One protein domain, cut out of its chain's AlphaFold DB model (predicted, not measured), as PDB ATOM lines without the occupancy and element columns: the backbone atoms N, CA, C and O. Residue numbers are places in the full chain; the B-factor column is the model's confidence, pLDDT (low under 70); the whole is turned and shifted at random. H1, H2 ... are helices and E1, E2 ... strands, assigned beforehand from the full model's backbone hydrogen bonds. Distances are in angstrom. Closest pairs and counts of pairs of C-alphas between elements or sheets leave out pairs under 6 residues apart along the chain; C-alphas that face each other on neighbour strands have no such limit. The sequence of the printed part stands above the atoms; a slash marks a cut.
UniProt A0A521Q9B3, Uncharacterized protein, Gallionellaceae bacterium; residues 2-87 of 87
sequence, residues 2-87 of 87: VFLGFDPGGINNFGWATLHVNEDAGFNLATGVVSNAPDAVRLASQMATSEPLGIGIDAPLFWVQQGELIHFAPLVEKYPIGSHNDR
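AT A GLANCE: This is residues 2 to 87 of the 87 residues of an uncharacterized protein of Gallionellaceae bacterium (UniProt A0A521Q9B3). A single sheet of four strands makes a wall with the helix H1 packed over one of its faces, and a long tail, residues 69 to 87, sticks out free from this body. The printed part has 86 residues, with the named elements E1, E2, E3, H1 and E4 along the chain; under half of the residues are in named elements, and the class is mixed, helices and strands. The sheet is mixed, in the order E3, E2, E1, E4. The whole is extended, with a radius of gyration of the C-alphas of 21.3 A and spans of 78 by 28 by 15 A, the length made by the tail.

HOW THE PARTS SIT: E1, residues 2 to 7, E2, residues 14 to 21, and E3, residues 27 to 34, form a meander, each strand the antiparallel neighbour of the one before. E1 and E2 are a hairpin, with N 5 and O 17 at 2.9 A. E2 and E3 are a hairpin too, with N 18 and O 30 at 2.8 A. E4, residues 54 to 57, is parallel to E1 at 7 degrees, with N 56 and O 4 at 2.8 A, within hydrogen-bond range like the pairs before. H1, residues 37 to 46, is on the sheet at a height of 8.0 A, in two layers, a helix layer on one face of the sheet. It lies over E2, only just over that strand alone, since 2 of its C-alphas fall on E3, and runs along the strands, at 23 degrees to E2 on the local plane. The closest C-alphas of E2 and H1 are those of Thr 18 and Ala 44, 5.5 A apart. E3, H1 and E4 form a split strand-helix-strand unit, two strands running the same way with E2 and E1 between them in the sheet, and its crossover is right-handed. In H1 every O i to N i+4 pair is within hydrogen-bond range.

IN THESE COORDINATES: E2 and E3 each measure 23.1 A from first to last C-alpha, E1 17.1 A, H1 14.1 A and E4 10.1 A. E1 begins at C-alpha 2, (17.174, 38.496, 50.246), and E4 ends at C-alpha 57, (4.139, 36.218, 43.781).

THE WHOLE: Without residues 69 to 87 the body spans 41 by 21 by 16 A. The C-alphas farthest apart are those of Asp 24 and Arg 87, 78.6 A. The printed part has no cut, and none of the links is long. Residues 58 to 87 hold no named element, and pLDDT is under 70 in residues 61 to 87.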
ATOM      1  N   VAL A   2      18.496  38.807  49.667       97.56
ATOM      2  CA  VAL A   2      17.174  38.496  50.246       97.56
ATOM      3  C   VAL A   2      16.121  38.465  49.142       97.56
ATOM      4  O   VAL A   2      16.088  39.367  48.309       97.56
ATOM      5  N   PHE A   3      15.256  37.453  49.151       98.12
ATOM      6  CA  PHE A   3      14.100  37.339  48.259       98.12
ATOM      7  C   PHE A   3      12.847  37.021  49.066       98.12
ATOM      8  O   PHE A   3      12.915  36.260  50.033       98.12
ATOM      9  N   LEU A   4      11.709  37.577  48.657       98.31
ATOM     10  CA  LEU A   4      10.409  37.262  49.251       98.31
ATOM     11  C   LEU A   4       9.561  36.454  48.271       98.31
ATOM     12  O   LEU A   4       9.593  36.704  47.067       98.31
ATOM     13  N   GLY A   5       8.798  35.502  48.796       97.69
ATOM     14  CA  GLY A   5       7.850  34.686  48.045       97.69
ATOM     15  C   GLY A   5       6.464  34.751  48.672       97.69
ATOM     16  O   GLY A   5       6.343  34.660  49.895       97.69
ATOM     17  N   PHE A   6       5.433  34.883  47.842       95.81
ATOM     18  CA  PHE A   6       4.037  34.887  48.267       95.81
ATOM     19  C   PHE A   6       3.210  33.947  47.394       95.81
ATOM     20  O   PHE A   6       3.265  34.027  46.169       95.81
ATOM     21  N   ASP A   7       2.428  33.094  48.043       93.25
ATOM     22  CA  ASP A   7       1.494  32.162  47.410       93.25
ATOM     23  C   ASP A   7       0.079  32.514  47.890       93.25
ATOM     24  O   ASP A   7      -0.292  32.179  49.025       93.25
ATOM     25  N   PRO A   8      -0.678  33.321  47.120       90.31
ATOM     26  CA  PRO A   8      -1.975  33.796  47.565       90.31
ATOM     27  C   PRO A   8      -2.997  32.667  47.700       90.31
ATOM     28  O   PRO A   8      -3.282  31.933  46.760       90.31
ATOM     29  N   GLY A   9      -3.657  32.623  48.854       86.94
ATOM     30  CA  GLY A   9      -4.766  31.715  49.114       86.94
ATOM     31  C   GLY A   9      -5.745  32.290  50.129       86.94
ATOM     32  O   GLY A   9      -5.646  33.445  50.549       86.94
ATOM     33  N   GLY A  10      -6.779  31.518  50.452       81.81
ATOM     34  CA  GLY A  10      -7.842  31.928  51.370       81.81
ATOM     35  C   GLY A  10      -7.441  31.879  52.849       81.81
ATOM     36  O   GLY A  10      -6.265  31.912  53.215       81.81
ATOM     37  N   ILE A  11      -8.449  31.756  53.713       88.25
ATOM     38  CA  ILE A  11      -8.266  31.561  55.157       88.25
ATOM     39  C   ILE A  11      -7.294  30.401  55.407       88.25
ATOM     40  O   ILE A  11      -7.498  29.298  54.908       88.25
ATOM     41  N   ASN A  12      -6.252  30.672  56.196       90.06
ATOM     42  CA  ASN A  12      -5.159  29.760  56.541       90.06
ATOM     43  C   ASN A  12      -4.472  29.087  55.342       90.06
ATOM     44  O   ASN A  12      -3.919  28.006  55.501       90.06
ATOM     45  N   ASN A  13      -4.501  29.719  54.170       90.50
ATOM     46  CA  ASN A  13      -3.942  29.178  52.931       90.50
ATOM     47  C   ASN A  13      -3.101  30.204  52.160       90.50
ATOM     48  O   ASN A  13      -2.743  29.955  51.018       90.50
ATOM     49  N   PHE A  14      -2.779  31.357  52.750       92.19
ATOM     50  CA  PHE A  14      -1.863  32.322  52.150       92.19
ATOM     51  C   PHE A  14      -0.429  32.019  52.601       92.19
ATOM     52  O   PHE A  14      -0.062  32.301  53.747       92.19
ATOM     53  N   GLY A  15       0.382  31.458  51.709       95.25
ATOM     54  CA  GLY A  15       1.783  31.130  51.962       95.25
ATOM     55  C   GLY A  15       2.709  32.343  51.852       95.25
ATOM     56  O   GLY A  15       2.521  33.224  51.010       95.25
ATOM     57  N   TRP A  16       3.740  32.382  52.693       97.81
ATOM     58  CA  TRP A  16       4.826  33.354  52.586       97.81
ATOM     59  C   TRP A  16       6.185  32.708  52.849       97.81
ATOM     60  O   TRP A  16       6.303  31.740  53.605       97.81
ATOM     61  N   ALA A  17       7.220  33.280  52.241       98.44
ATOM     62  CA  ALA A  17       8.596  32.857  52.414       98.44
ATOM     63  C   ALA A  17       9.574  34.037  52.341       98.44
ATOM     64  O   ALA A  17       9.397  34.960  51.546       98.44
ATOM     65  N   THR A  18      10.647  33.951  53.124       98.56
ATOM     66  CA  THR A  18      11.822  34.823  53.049       98.56
ATOM     67  C   THR A  18      13.054  33.952  52.854       98.56
ATOM     68  O   THR A  18      13.428  33.177  53.738       98.56
ATOM     69  N   LEU A  19      13.683  34.081  51.688       98.12
ATOM     70  CA  LEU A  19      14.883  33.352  51.300       98.12
ATOM     71  C   LEU A  19      16.110  34.253  51.456       98.12
ATOM     72  O   LEU A  19      16.199  35.313  50.837       98.12
ATOM     73  N   HIS A  20      17.079  33.792  52.238       97.88
ATOM     74  CA  HIS A  20      18.396  34.402  52.387       97.88
ATOM     75  C   HIS A  20      19.409  33.549  51.638       97.88
ATOM     76  O   HIS A  20      19.624  32.403  52.013       97.88
ATOM     77  N   VAL A  21      20.028  34.094  50.596       96.12
ATOM     78  CA  VAL A  21      21.070  33.417  49.812       96.12
ATOM     79  C   VAL A  21      22.430  34.009  50.164       96.12
ATOM     80  O   VAL A  21      22.621  35.228  50.071       96.12
ATOM     81  N   ASN A  22      23.356  33.146  50.566       92.56
ATOM     82  CA  ASN A  22      24.731  33.480  50.915       92.56
ATOM     83  C   ASN A  22      25.626  33.503  49.663       92.56
ATOM     84  O   ASN A  22      25.264  32.982  48.608       92.56
ATOM     85  N   GLU A  23      26.811  34.101  49.776       89.88
ATOM     86  CA  GLU A  23      27.777  34.192  48.668       89.88
ATOM     87  C   GLU A  23      28.373  32.831  48.273       89.88
ATOM     88  O   GLU A  23      28.760  32.628  47.126       89.88
ATOM     89  N   ASP A  24      28.396  31.878  49.202       93.00
ATOM     90  CA  ASP A  24      28.902  30.513  49.025       93.00
ATOM     91  C   ASP A  24      27.859  29.539  48.443       93.00
ATOM     92  O   ASP A  24      28.041  28.324  48.497       93.00
ATOM     93  N   ALA A  25      26.761  30.069  47.893       80.94
ATOM     94  CA  ALA A  25      25.595  29.329  47.408       80.94
ATOM     95  C   ALA A  25      24.782  28.582  48.489       80.94
ATOM     96  O   ALA A  25      23.840  27.859  48.149       80.94
ATOM     97  N   GLY A  26      25.069  28.782  49.781       94.69
ATOM     98  CA  GLY A  26      24.180  28.361  50.866       94.69
ATOM     99  C   GLY A  26      22.905  29.210  50.936       94.69
ATOM    100  O   GLY A  26      22.877  30.354  50.475       94.69
ATOM    101  N   PHE A  27      21.837  28.679  51.538       96.12
ATOM    102  CA  PHE A  27      20.625  29.459  51.785       96.12
ATOM    103  C   PHE A  27      19.947  29.129  53.116       96.12
ATOM    104  O   PHE A  27      20.021  28.004  53.606       96.12
ATOM    105  N   ASN A  28      19.244  30.117  53.669       96.69
ATOM    106  CA  ASN A  28      18.323  29.961  54.791       96.69
ATOM    107  C   ASN A  28      16.918  30.371  54.355       96.69
ATOM    108  O   ASN A  28      16.746  31.357  53.638       96.69
ATOM    109  N   LEU A  29      15.912  29.633  54.814       97.75
ATOM    110  CA  LEU A  29      14.524  29.847  54.433       97.75
ATOM    111  C   LEU A  29      13.651  29.973  55.684       97.75
ATOM    112  O   LEU A  29      13.572  29.043  56.486       97.75
ATOM    113  N   ALA A  30      12.975  31.111  55.826       98.19
ATOM    114  CA  ALA A  30      11.882  31.291  56.775       98.19
ATOM    115  C   ALA A  30      10.556  31.226  56.012       98.19
ATOM    116  O   ALA A  30      10.441  31.829  54.948       98.19
ATOM    117  N   THR A  31       9.566  30.500  56.532       98.38
ATOM    118  CA  THR A  31       8.257  30.354  55.877       98.38
ATOM    119  C   THR A  31       7.124  30.375  56.888       98.38
ATOM    120  O   THR A  31       7.333  30.174  58.088       98.38
ATOM    121  N   GLY A  32       5.912  30.570  56.387       98.06
ATOM    122  CA  GLY A  32       4.701  30.342  57.151       98.06
ATOM    123  C   GLY A  32       3.454  30.445  56.289       98.06
ATOM    124  O   GLY A  32       3.516  30.685  55.083       98.06
ATOM    125  N   VAL A  33       2.309  30.273  56.941       97.00
ATOM    126  CA  VAL A  33       0.989  30.384  56.325       97.00
ATOM    127  C   VAL A  33       0.123  31.293  57.186       97.00
ATOM    128  O   VAL A  33       0.148  31.212  58.414       97.00
ATOM    129  N   VAL A  34      -0.628  32.178  56.539       95.62
ATOM    130  CA  VAL A  34      -1.592  33.088  57.164       95.62
ATOM    131  C   VAL A  34      -2.894  33.097  56.365       95.62
ATOM    132  O   VAL A  34      -3.067  32.347  55.411       95.62
ATOM    133  N   SER A  35      -3.848  33.929  56.771       92.00
ATOM    134  CA  SER A  35      -5.146  34.040  56.097       92.00
ATOM    135  C   SER A  35      -5.237  35.193  55.097       92.00
ATOM    136  O   SER A  35      -6.268  35.340  54.445       92.00
ATOM    137  N   ASN A  36      -4.238  36.079  55.032       90.19
ATOM    138  CA  ASN A  36      -4.339  37.314  54.257       90.19
ATOM    139  C   ASN A  36      -2.967  37.881  53.848       90.19
ATOM    140  O   ASN A  36      -1.955  37.654  54.510       90.19
ATOM    141  N   ALA A  37      -2.967  38.667  52.767       92.44
ATOM    142  CA  ALA A  37      -1.759  39.271  52.210       92.44
ATOM    143  C   ALA A  37      -1.048  40.257  53.163       92.44
ATOM    144  O   ALA A  37       0.175  40.175  53.263       92.44
ATOM    145  N   PRO A  38      -1.739  41.162  53.893       95.81
ATOM    146  CA  PRO A  38      -1.064  42.067  54.827       95.81
ATOM    147  C   PRO A  38      -0.225  41.353  55.892       95.81
ATOM    148  O   PRO A  38       0.916  41.747  56.138       95.81
ATOM    149  N   ASP A  39      -0.750  40.286  56.497       97.31
ATOM    150  CA  ASP A  39      -0.007  39.501  57.482       97.31
ATOM    151  C   ASP A  39       1.175  38.761  56.856       97.31
ATOM    152  O   ASP A  39       2.250  38.718  57.456       97.31
ATOM    153  N   ALA A  40       1.002  38.228  55.645       96.75
ATOM    154  CA  ALA A  40       2.058  37.543  54.911       96.75
ATOM    155  C   ALA A  40       3.225  38.495  54.633       96.75
ATOM    156  O   ALA A  40       4.370  38.194  54.969       96.75
ATOM    157  N   VAL A  41       2.925  39.682  54.096       96.88
ATOM    158  CA  VAL A  41       3.917  40.730  53.827       96.88
ATOM    159  C   VAL A  41       4.606  41.161  55.116       96.88
ATOM    160  O   VAL A  41       5.834  41.244  55.151       96.88
ATOM    161  N   ARG A  42       3.848  41.399  56.193       98.12
ATOM    162  CA  ARG A  42       4.404  41.803  57.490       98.12
ATOM    163  C   ARG A  42       5.382  40.762  58.035       98.12
ATOM    164  O   ARG A  42       6.482  41.135  58.433       98.12
ATOM    165  N   LEU A  43       5.000  39.486  58.064       98.44
ATOM    166  CA  LEU A  43       5.843  38.412  58.603       98.44
ATOM    167  C   LEU A  43       7.079  38.163  57.732       98.44
ATOM    168  O   LEU A  43       8.186  38.094  58.262       98.44
ATOM    169  N   ALA A  44       6.918  38.120  56.407       98.06
ATOM    170  CA  ALA A  44       8.042  37.980  55.483       98.06
ATOM    171  C   ALA A  44       9.050  39.134  55.635       98.06
ATOM    172  O   ALA A  44      10.261  38.910  55.696       98.06
ATOM    173  N   SER A  45       8.545  40.363  55.789       97.00
ATOM    174  CA  SER A  45       9.372  41.560  55.989       97.00
ATOM    175  C   SER A  45      10.086  41.561  57.341       97.00
ATOM    176  O   SER A  45      11.230  41.991  57.418       97.00
ATOM    177  N   GLN A  46       9.458  41.047  58.405       97.94
ATOM    178  CA  GLN A  46      10.103  40.896  59.717       97.94
ATOM    179  C   GLN A  46      11.287  39.922  59.687       97.94
ATOM    180  O   GLN A  46      12.216  40.072  60.475       97.94
ATOM    181  N   MET A  47      11.258  38.939  58.784       97.69
ATOM    182  CA  MET A  47      12.347  37.973  58.600       97.69
ATOM    183  C   MET A  47      13.414  38.451  57.611       97.69
ATOM    184  O   MET A  47      14.446  37.794  57.459       97.69
ATOM    185  N   ALA A  48      13.182  39.563  56.910       95.44
ATOM    186  CA  ALA A  48      14.163  40.154  56.017       95.44
ATOM    187  C   ALA A  48      15.229  40.895  56.841       95.44
ATOM    188  O   ALA A  48      14.922  41.765  57.652       95.44
ATOM    189  N   THR A  49      16.499  40.549  56.641       93.00
ATOM    190  CA  THR A  49      17.644  41.185  57.321       93.00
ATOM    191  C   THR A  49      18.166  42.404  56.559       93.00
ATOM    192  O   THR A  49      18.950  43.183  57.096       93.00
ATOM    193  N   SER A  50      17.725  42.575  55.314       94.44
ATOM    194  CA  SER A  50      18.015  43.705  54.437       94.44
ATOM    195  C   SER A  50      16.877  43.893  53.432       94.44
ATOM    196  O   SER A  50      15.948  43.085  53.374       94.44
ATOM    197  N   GLU A  51      16.973  44.930  52.601       96.38
ATOM    198  CA  GLU A  51      16.037  45.143  51.498       96.38
ATOM    199  C   GLU A  51      16.022  43.931  50.538       96.38
ATOM    200  O   GLU A  51      17.096  43.442  50.157       96.38
ATOM    201  N   PRO A  52      14.836  43.404  50.171       96.94
ATOM    202  CA  PRO A  52      14.727  42.321  49.203       96.94
ATOM    203  C   PRO A  52      15.187  42.749  47.808       96.94
ATOM    204  O   PRO A  52      14.774  43.784  47.297       96.94
ATOM    205  N   LEU A  53      15.980  41.902  47.152       97.75
ATOM    206  CA  LEU A  53      16.396  42.093  45.759       97.75
ATOM    207  C   LEU A  53      15.322  41.663  44.757       97.75
ATOM    208  O   LEU A  53      15.372  42.041  43.589       97.75
ATOM    209  N   GLY A  54      14.370  40.844  45.196       96.94
ATOM    210  CA  GLY A  54      13.293  40.357  44.353       96.94
ATOM    211  C   GLY A  54      12.118  39.837  45.162       96.94
ATOM    212  O   GLY A  54      12.267  39.374  46.296       96.94
ATOM    213  N   ILE A  55      10.943  39.926  44.545       96.62
ATOM    214  CA  ILE A  55       9.682  39.441  45.093       96.62
ATOM    215  C   ILE A  55       9.040  38.544  44.038       96.62
ATOM    216  O   ILE A  55       8.804  38.981  42.912       96.62
ATOM    217  N   GLY A  56       8.774  37.295  44.408       95.88
ATOM    218  CA  GLY A  56       7.951  36.370  43.642       95.88
ATOM    219  C   GLY A  56       6.550  36.314  44.236       95.88
ATOM    220  O   GLY A  56       6.396  36.171  45.448       95.88
ATOM    221  N   ILE A  57       5.532  36.424  43.392       91.62
ATOM    222  CA  ILE A  57       4.139  36.218  43.781       91.62
ATOM    223  C   ILE A  57       3.506  35.255  42.787       91.62
ATOM    224  O   ILE A  57       3.660  35.449  41.579       91.62
ATOM    225  N   ASP A  58       2.830  34.220  43.282       86.69
ATOM    226  CA  ASP A  58       1.987  33.414  42.407       86.69
ATOM    227  C   ASP A  58       0.788  34.254  41.950       86.69
ATOM    228  O   ASP A  58       0.233  35.047  42.715       86.69
ATOM    229  N   ALA A  59       0.418  34.131  40.681       77.81
ATOM    230  CA  ALA A  59      -0.709  34.841  40.100       77.81
ATOM    231  C   ALA A  59      -1.929  33.912  40.145       77.81
ATOM    232  O   ALA A  59      -2.136  33.149  39.194       77.81
ATOM    233  N   PRO A  60      -2.752  33.941  41.214       70.25
ATOM    234  CA  PRO A  60      -3.897  33.053  41.298       70.25
ATOM    235  C   PRO A  60      -4.852  33.376  40.150       70.25
ATOM    236  O   PRO A  60      -5.416  34.469  40.072       70.25
ATOM    237  N   LEU A  61      -5.063  32.409  39.257       61.00
ATOM    238  CA  LEU A  61      -6.071  32.527  38.199       61.00
ATOM    239  C   LEU A  61      -7.489  32.622  38.794       61.00
ATOM    240  O   LEU A  61      -8.381  33.190  38.169       61.00
ATOM    241  N   PHE A  62      -7.679  32.103  40.016       59.03
ATOM    242  CA  PHE A  62      -8.925  32.143  40.779       59.03
ATOM    243  C   PHE A  62      -8.620  32.198  42.282       59.03
ATOM    244  O   PHE A  62      -7.893  31.350  42.791       59.03
ATOM    245  N   TRP A  63      -9.203  33.159  43.006       64.06
ATOM    246  CA  TRP A  63      -9.054  33.283  44.459       64.06
ATOM    247  C   TRP A  63     -10.431  33.366  45.123       64.06
ATOM    248  O   TRP A  63     -11.216  34.268  44.832       64.06
ATOM    249  N   VAL A  64     -10.734  32.420  46.019       66.56
ATOM    250  CA  VAL A  64     -11.925  32.448  46.882       66.56
ATOM    251  C   VAL A  64     -11.519  32.495  48.352       66.56
ATOM    252  O   VAL A  64     -10.532  31.880  48.758       66.56
ATOM    253  N   GLN A  65     -12.295  33.209  49.169       65.06
ATOM    254  CA  GLN A  65     -11.975  33.437  50.582       65.06
ATOM    255  C   GLN A  65     -11.826  32.131  51.383       65.06
ATOM    256  O   GLN A  65     -10.972  32.059  52.264       65.06
ATOM    257  N   GLN A  66     -12.607  31.089  51.074       68.44
ATOM    258  CA  GLN A  66     -12.507  29.786  51.748       68.44
ATOM    259  C   GLN A  66     -11.399  28.865  51.200       68.44
ATOM    260  O   GLN A  66     -11.201  27.786  51.743       68.44
ATOM    261  N   GLY A  67     -10.660  29.266  50.162       58.16
ATOM    262  CA  GLY A  67      -9.537  28.484  49.631       58.16
ATOM    263  C   GLY A  67      -9.896  27.232  48.818       58.16
ATOM    264  O   GLY A  67      -8.980  26.559  48.363       58.16
ATOM    265  N   GLU A  68     -11.173  26.925  48.569       55.31
ATOM    266  CA  GLU A  68     -11.545  25.828  47.663       55.31
ATOM    267  C   GLU A  68     -11.906  26.327  46.262       55.31
ATOM    268  O   GLU A  68     -12.978  26.883  46.018       55.31
ATOM    269  N   LEU A  69     -11.038  26.027  45.298       52.03
ATOM    270  CA  LEU A  69     -11.487  25.822  43.928       52.03
ATOM    271  C   LEU A  69     -12.428  24.617  43.936       52.03
ATOM    272  O   LEU A  69     -11.988  23.479  44.095       52.03
ATOM    273  N   ILE A  70     -13.726  24.871  43.771       50.97
ATOM    274  CA  ILE A  70     -14.695  23.814  43.500       50.97
ATOM    275  C   ILE A  70     -14.157  23.069  42.281       50.97
ATOM    276  O   ILE A  70     -13.968  23.663  41.217       50.97
ATOM    277  N   HIS A  71     -13.857  21.783  42.456       44.47
ATOM    278  CA  HIS A  71     -13.555  20.878  41.360       44.47
ATOM    279  C   HIS A  71     -14.611  21.131  40.277       44.47
ATOM    280  O   HIS A  71     -15.805  21.011  40.558       44.47
ATOM    281  N   PHE A  72     -14.208  21.528  39.065       49.91
ATOM    282  CA  PHE A  72     -15.120  21.546  37.924       49.91
ATOM    283  C   PHE A  72     -15.445  20.086  37.575       49.91
ATOM    284  O   PHE A  72     -14.976  19.548  36.575       49.91
ATOM    285  N   ALA A  73     -16.234  19.423  38.426       44.75
ATOM    286  CA  ALA A  73     -17.006  18.264  38.033       44.75
ATOM    287  C   ALA A  73     -17.866  18.715  36.840       44.75
ATOM    288  O   ALA A  73     -18.418  19.820  36.846       44.75
ATOM    289  N   PRO A  74     -17.842  17.950  35.747       45.75
ATOM    290  CA  PRO A  74     -17.888  18.509  34.413       45.75
ATOM    291  C   PRO A  74     -19.259  19.124  34.135       45.75
ATOM    292  O   PRO A  74     -20.297  18.532  34.427       45.75
ATOM    293  N   LEU A  75     -19.270  20.258  33.431       47.50
ATOM    294  CA  LEU A  75     -20.456  20.863  32.801       47.50
ATOM    295  C   LEU A  75     -21.216  19.911  31.837       47.50
ATOM    296  O   LEU A  75     -22.190  20.320  31.210       47.50
ATOM    297  N   VAL A  76     -20.796  18.648  31.734       50.75
ATOM    298  CA  VAL A  76     -21.361  17.577  30.909       50.75
ATOM    299  C   VAL A  76     -22.669  17.019  31.489       50.75
ATOM    300  O   VAL A  76     -23.509  16.568  30.721       50.75
ATOM    301  N   GLU A  77     -22.921  17.105  32.801       49.66
ATOM    302  CA  GLU A  77     -24.198  16.615  33.364       49.66
ATOM    303  C   GLU A  77     -25.367  17.597  33.191       49.66
ATOM    304  O   GLU A  77     -26.527  17.190  33.223       49.66
ATOM    305  N   LYS A  78     -25.094  18.893  32.978       48.88
ATOM    306  CA  LYS A  78     -26.149  19.922  32.913       48.88
ATOM    307  C   LYS A  78     -26.672  20.193  31.497       48.88
ATOM    308  O   LYS A  78     -27.747  20.767  31.352       48.88
ATOM    309  N   TYR A  79     -25.941  19.756  30.472       48.81
ATOM    310  CA  TYR A  79     -26.336  19.874  29.069       48.81
ATOM    311  C   TYR A  79     -25.999  18.575  28.329       48.81
ATOM    312  O   TYR A  79     -24.932  18.489  27.719       48.81
ATOM    313  N   PRO A  80     -26.868  17.548  28.367       46.28
ATOM    314  CA  PRO A  80     -26.687  16.379  27.521       46.28
ATOM    315  C   PRO A  80     -26.734  16.826  26.057       46.28
ATOM    316  O   PRO A  80     -27.780  17.210  25.530       46.28
ATOM    317  N   ILE A  81     -25.578  16.812  25.400       54.53
ATOM    318  CA  ILE A  81     -25.489  17.032  23.963       54.53
ATOM    319  C   ILE A  81     -26.024  15.762  23.292       54.53
ATOM    320  O   ILE A  81     -25.313  14.771  23.166       54.53
ATOM    321  N   GLY A  82     -27.288  15.814  22.865       49.97
ATOM    322  CA  GLY A  82     -27.817  14.992  21.778       49.97
ATOM    323  C   GLY A  82     -28.655  13.769  22.165       49.97
ATOM    324  O   GLY A  82     -28.145  12.732  22.567       49.97
ATOM    325  N   SER A  83     -29.944  13.835  21.830       48.66
ATOM    326  CA  SER A  83     -30.527  12.804  20.964       48.66
ATOM    327  C   SER A  83     -31.458  13.481  19.951       48.66
ATOM    328  O   SER A  83     -32.640  13.695  20.200       48.66
ATOM    329  N   HIS A  84     -30.907  13.866  18.796       46.41
ATOM    330  CA  HIS A  84     -31.735  13.977  17.598       46.41
ATOM    331  C   HIS A  84     -32.060  12.550  17.175       46.41
ATOM    332  O   HIS A  84     -31.230  11.839  16.616       46.41
ATOM    333  N   ASN A  85     -33.256  12.112  17.548       44.38
ATOM    334  CA  ASN A  85     -33.862  10.917  16.999       44.38
ATOM    335  C   ASN A  85     -34.520  11.348  15.682       44.38
ATOM    336  O   ASN A  85     -35.683  11.744  15.674       44.38
ATOM    337  N   ASP A  86     -33.750  11.341  14.595       48.25
ATOM    338  CA  ASP A  86     -34.318  11.380  13.250       48.25
ATOM    339  C   ASP A  86     -34.980  10.021  12.988       48.25
ATOM    340  O   ASP A  86     -34.315   8.999  12.789       48.25
ATOM    341  N   ARG A  87     -36.313  10.014  13.033       43.84
ATOM    342  CA  ARG A  87     -37.174   9.042  12.360       43.84
ATOM    343  C   ARG A  87     -38.336   9.772  11.717       43.84
ATOM    344  O   ARG A  87     -38.918  10.639  12.404       43.84
TER     345      ARG A  87